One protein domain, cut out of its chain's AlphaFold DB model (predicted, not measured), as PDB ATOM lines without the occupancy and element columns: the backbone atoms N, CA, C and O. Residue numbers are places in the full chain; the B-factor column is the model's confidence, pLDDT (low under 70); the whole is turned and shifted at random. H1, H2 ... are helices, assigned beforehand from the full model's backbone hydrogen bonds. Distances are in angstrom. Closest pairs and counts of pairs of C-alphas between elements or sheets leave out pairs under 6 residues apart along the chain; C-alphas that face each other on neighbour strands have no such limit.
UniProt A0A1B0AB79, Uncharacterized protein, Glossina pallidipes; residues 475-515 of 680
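What this domain is: This is residues 475 to 515 of the 680 residues of an uncharacterized protein of Glossina pallidipes (UniProt A0A1B0AB79). What shape is this? It is a thin rod: one long helix, H1, makes most of its length, and a short helix, H2, follows at one end. What is printed? The 41 residues include two named helices, H1 then H2, and no named strand; the class is all helix. How spread out is it? It is extended, with a radius of gyration of the C-alphas of 17.7 A and spans of 59 by 8 by 6 A.

Where its parts are: Where is the longest helix? H1, residues 475 to 503, runs 41.7 A from C-alpha 475 at (164.629, 164.828, 244.712). Where is the other? H2, residues 506 to 513, ends with C-alpha 513 at (176.967, 199.592, 285.615).

How they stand to each other: How do they meet? H1 and H2 meet only through their link, a tight one of 2 residues. Are their backbones helical? In H1 and H2 every O i to N i+4 pair is within hydrogen-bond range.

The domain as a whole: How long is it? The C-alphas farthest apart, of Lys 475 and Asn 515, are 59.6 A apart, and the printed part has no cut. Where is confidence low? Residues 503 to 504 and 506 to 514 have pLDDT under 70.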
ATOM      1  N   LYS A 475     164.167 165.032 243.325       81.38
ATOM      2  CA  LYS A 475     164.629 164.828 244.712       81.38
ATOM      3  C   LYS A 475     165.960 165.517 245.001       81.38
ATOM      4  O   LYS A 475     166.137 166.019 246.104       81.38
ATOM      5  N   ILE A 476     166.872 165.567 244.024       80.94
ATOM      6  CA  ILE A 476     168.124 166.329 244.142       80.94
ATOM      7  C   ILE A 476     167.828 167.831 244.247       80.94
ATOM      8  O   ILE A 476     168.387 168.494 245.116       80.94
ATOM      9  N   GLU A 477     166.920 168.367 243.430       81.81
ATOM     10  CA  GLU A 477     166.560 169.791 243.477       81.81
ATOM     11  C   GLU A 477     165.779 170.164 244.751       81.81
ATOM     12  O   GLU A 477     166.030 171.207 245.349       81.81
ATOM     13  N   GLU A 478     164.905 169.285 245.243       79.31
ATOM     14  CA  GLU A 478     164.252 169.436 246.548       79.31
ATOM     15  C   GLU A 478     165.284 169.436 247.688       79.31
ATOM     16  O   GLU A 478     165.196 170.282 248.580       79.31
ATOM     17  N   THR A 479     166.313 168.575 247.644       78.50
ATOM     18  CA  THR A 479     167.429 168.663 248.604       78.50
ATOM     19  C   THR A 479     168.259 169.934 248.436       78.50
ATOM     20  O   THR A 479     168.614 170.521 249.452       78.50
ATOM     21  N   ASN A 480     168.498 170.422 247.211       81.94
ATOM     22  CA  ASN A 480     169.208 171.687 246.975       81.94
ATOM     23  C   ASN A 480     168.458 172.869 247.617       81.94
ATOM     24  O   ASN A 480     169.055 173.659 248.341       81.94
ATOM     25  N   ILE A 481     167.137 172.959 247.415       84.31
ATOM     26  CA  ILE A 481     166.283 174.014 247.989       84.31
ATOM     27  C   ILE A 481     166.257 173.929 249.525       84.31
ATOM     28  O   ILE A 481     166.304 174.953 250.212       84.31
ATOM     29  N   ILE A 482     166.213 172.714 250.082       81.62
ATOM     30  CA  ILE A 482     166.305 172.502 251.531       81.62
ATOM     31  C   ILE A 482     167.680 172.950 252.049       81.62
ATOM     32  O   ILE A 482     167.731 173.701 253.023       81.62
ATOM     33  N   GLU A 483     168.778 172.571 251.391       82.25
ATOM     34  CA  GLU A 483     170.139 172.988 251.755       82.25
ATOM     35  C   GLU A 483     170.323 174.513 251.678       82.25
ATOM     36  O   GLU A 483     170.842 175.099 252.628       82.25
ATOM     37  N   GLU A 484     169.827 175.182 250.630       89.06
ATOM     38  CA  GLU A 484     169.838 176.650 250.533       89.06
ATOM     39  C   GLU A 484     169.056 177.301 251.687       89.06
ATOM     40  O   GLU A 484     169.579 178.200 252.350       89.06
ATOM     41  N   SER A 485     167.857 176.802 252.014       88.31
ATOM     42  CA  SER A 485     167.064 177.330 253.137       88.31
ATOM     43  C   SER A 485     167.727 177.113 254.508       88.31
ATOM     44  O   SER A 485     167.632 177.965 255.395       88.31
ATOM     45  N   ILE A 486     168.457 176.003 254.679       87.50
ATOM     46  CA  ILE A 486     169.257 175.722 255.878       87.50
ATOM     47  C   ILE A 486     170.461 176.669 255.946       87.50
ATOM     48  O   ILE A 486     170.783 177.154 257.031       87.50
ATOM     49  N   VAL A 487     171.107 176.982 254.818       90.69
ATOM     50  CA  VAL A 487     172.206 177.957 254.759       90.69
ATOM     51  C   VAL A 487     171.720 179.368 255.106       90.69
ATOM     52  O   VAL A 487     172.372 180.030 255.916       90.69
ATOM     53  N   GLU A 488     170.572 179.821 254.589       90.75
ATOM     54  CA  GLU A 488     169.989 181.115 254.984       90.75
ATOM     55  C   GLU A 488     169.672 181.161 256.488       90.75
ATOM     56  O   GLU A 488     170.077 182.101 257.181       90.75
ATOM     57  N   LEU A 489     169.034 180.116 257.028       89.69
ATOM     58  CA  LEU A 489     168.722 180.021 258.456       89.69
ATOM     59  C   LEU A 489     169.988 179.989 259.331       89.69
ATOM     60  O   LEU A 489     170.027 180.639 260.377       89.69
ATOM     61  N   LEU A 490     171.045 179.292 258.907       90.56
ATOM     62  CA  LEU A 490     172.338 179.300 259.597       90.56
ATOM     63  C   LEU A 490     172.986 180.691 259.577       90.56
ATOM     64  O   LEU A 490     173.527 181.112 260.600       90.56
ATOM     65  N   VAL A 491     172.907 181.428 258.465       93.88
ATOM     66  CA  VAL A 491     173.421 182.805 258.368       93.88
ATOM     67  C   VAL A 491     172.675 183.746 259.317       93.88
ATOM     68  O   VAL A 491     173.323 184.505 260.042       93.88
ATOM     69  N   ASP A 492     171.343 183.673 259.387       92.62
ATOM     70  CA  ASP A 492     170.564 184.507 260.310       92.62
ATOM     71  C   ASP A 492     170.771 184.105 261.783       92.62
ATOM     72  O   ASP A 492     170.907 184.980 262.641       92.62
ATOM     73  N   VAL A 493     170.909 182.811 262.101       90.38
ATOM     74  CA  VAL A 493     171.279 182.350 263.455       90.38
ATOM     75  C   VAL A 493     172.677 182.840 263.849       90.38
ATOM     76  O   VAL A 493     172.851 183.345 264.959       90.38
ATOM     77  N   ILE A 494     173.664 182.769 262.947       88.50
ATOM     78  CA  ILE A 494     175.018 183.307 263.171       88.50
ATOM     79  C   ILE A 494     174.965 184.822 263.399       88.50
ATOM     80  O   ILE A 494     175.604 185.328 264.320       88.50
ATOM     81  N   LYS A 495     174.173 185.556 262.616       92.25
ATOM     82  CA  LYS A 495     173.997 187.003 262.767       92.25
ATOM     83  C   LYS A 495     173.341 187.370 264.101       92.25
ATOM     84  O   LYS A 495     173.833 188.260 264.790       92.25
ATOM     85  N   ILE A 496     172.289 186.660 264.511       87.81
ATOM     86  CA  ILE A 496     171.642 186.844 265.820       87.81
ATOM     87  C   ILE A 496     172.623 186.515 266.959       87.81
ATOM     88  O   ILE A 496     172.676 187.247 267.951       87.81
ATOM     89  N   ALA A 497     173.444 185.468 266.815       83.88
ATOM     90  CA  ALA A 497     174.503 185.126 267.767       83.88
ATOM     91  C   ALA A 497     175.584 186.221 267.865       83.88
ATOM     92  O   ALA A 497     175.976 186.595 268.969       83.88
ATOM     93  N   ILE A 498     176.015 186.800 266.738       85.38
ATOM     94  CA  ILE A 498     176.946 187.940 266.715       85.38
ATOM     95  C   ILE A 498     176.320 189.152 267.421       85.38
ATOM     96  O   ILE A 498     176.883 189.629 268.405       85.38
ATOM     97  N   GLU A 499     175.135 189.607 267.005       84.69
ATOM     98  CA  GLU A 499     174.505 190.802 267.590       84.69
ATOM     99  C   GLU A 499     174.192 190.649 269.091       84.69
ATOM    100  O   GLU A 499     174.265 191.620 269.847       84.69
ATOM    101  N   SER A 500     173.822 189.446 269.542       77.69
ATOM    102  CA  SER A 500     173.651 189.157 270.971       77.69
ATOM    103  C   SER A 500     174.991 189.142 271.705       77.69
ATOM    104  O   SER A 500     175.095 189.778 272.748       77.69
ATOM    105  N   SER A 501     176.044 188.542 271.140       76.19
ATOM    106  CA  SER A 501     177.387 188.571 271.736       76.19
ATOM    107  C   SER A 501     177.971 189.988 271.862       76.19
ATOM    108  O   SER A 501     178.676 190.273 272.828       76.19
ATOM    109  N   GLU A 502     177.641 190.905 270.945       72.25
ATOM    110  CA  GLU A 502     178.043 192.315 271.030       72.25
ATOM    111  C   GLU A 502     177.267 193.078 272.116       72.25
ATOM    112  O   GLU A 502     177.849 193.870 272.870       72.25
ATOM    113  N   ARG A 503     175.955 192.827 272.227       66.00
ATOM    114  CA  ARG A 503     175.070 193.470 273.212       66.00
ATOM    115  C   ARG A 503     175.317 192.967 274.637       66.00
ATOM    116  O   ARG A 503     175.446 193.784 275.550       66.00
ATOM    117  N   ASP A 504     175.458 191.656 274.809       64.75
ATOM    118  CA  ASP A 504     175.680 190.982 276.094       64.75
ATOM    119  C   ASP A 504     177.158 190.712 276.407       64.75
ATOM    120  O   ASP A 504     177.489 190.009 277.364       64.75
ATOM    121  N   ASN A 505     178.074 191.350 275.670       72.75
ATOM    122  CA  ASN A 505     179.477 191.418 276.054       72.75
ATOM    123  C   ASN A 505     179.589 191.967 277.489       72.75
ATOM    124  O   ASN A 505     179.218 193.113 277.766       72.75
ATOM    125  N   ALA A 506     180.152 191.168 278.400       65.44
ATOM    126  CA  ALA A 506     180.310 191.523 279.809       65.44
ATOM    127  C   ALA A 506     181.036 192.869 280.010       65.44
ATOM    128  O   ALA A 506     180.757 193.585 280.968       65.44
ATOM    129  N   ILE A 507     181.912 193.266 279.078       69.56
ATOM    130  CA  ILE A 507     182.585 194.572 279.070       69.56
ATOM    131  C   ILE A 507     181.568 195.722 278.936       69.56
ATOM    132  O   ILE A 507     181.657 196.708 279.669       69.56
ATOM    133  N   ASN A 508     180.568 195.592 278.060       68.50
ATOM    134  CA  ASN A 508     179.517 196.595 277.861       68.50
ATOM    135  C   ASN A 508     178.565 196.654 279.065       68.50
ATOM    136  O   ASN A 508     178.226 197.741 279.543       68.50
ATOM    137  N   GLN A 509     178.200 195.496 279.626       67.56
ATOM    138  CA  GLN A 509     177.423 195.431 280.868       67.56
ATOM    139  C   GLN A 509     178.187 196.067 282.051       67.56
ATOM    140  O   GLN A 509     177.598 196.814 282.838       67.56
ATOM    141  N   LEU A 510     179.505 195.855 282.150       67.50
ATOM    142  CA  LEU A 510     180.364 196.500 283.148       67.50
ATOM    143  C   LEU A 510     180.456 198.016 282.937       67.50
ATOM    144  O   LEU A 510     180.298 198.751 283.908       67.50
ATOM    145  N   TYR A 511     180.641 198.513 281.709       67.50
ATOM    146  CA  TYR A 511     180.683 199.960 281.445       67.50
ATOM    147  C   TYR A 511     179.375 200.677 281.802       67.50
ATOM    148  O   TYR A 511     179.418 201.778 282.356       67.50
ATOM    149  N   ASN A 512     178.222 200.051 281.547       66.94
ATOM    150  CA  ASN A 512     176.916 200.617 281.891       66.94
ATOM    151  C   ASN A 512     176.664 200.658 283.410       66.94
ATOM    152  O   ASN A 512     176.077 201.617 283.914       66.94
ATOM    153  N   ASN A 513     177.141 199.657 284.160       65.25
ATOM    154  CA  ASN A 513     176.967 199.592 285.615       65.25
ATOM    155  C   ASN A 513     178.039 200.383 286.400       65.25
ATOM    156  O   ASN A 513     177.731 201.012 287.417       65.25
ATOM    157  N   LEU A 514     179.288 200.420 285.922       68.50
ATOM    158  CA  LEU A 514     180.419 201.123 286.544       68.50
ATOM    159  C   LEU A 514     180.447 202.615 286.177       68.50
ATOM    160  O   LEU A 514     181.432 203.146 285.656       68.50
ATOM    161  N   ASN A 515     179.373 203.335 286.511       78.31
ATOM    162  CA  ASN A 515     179.350 204.788 286.381       78.31
ATOM    163  C   ASN A 515     180.397 205.419 287.321       78.31
ATOM    164  O   ASN A 515     180.149 205.623 288.513       78.31
TER     165      ASN A 515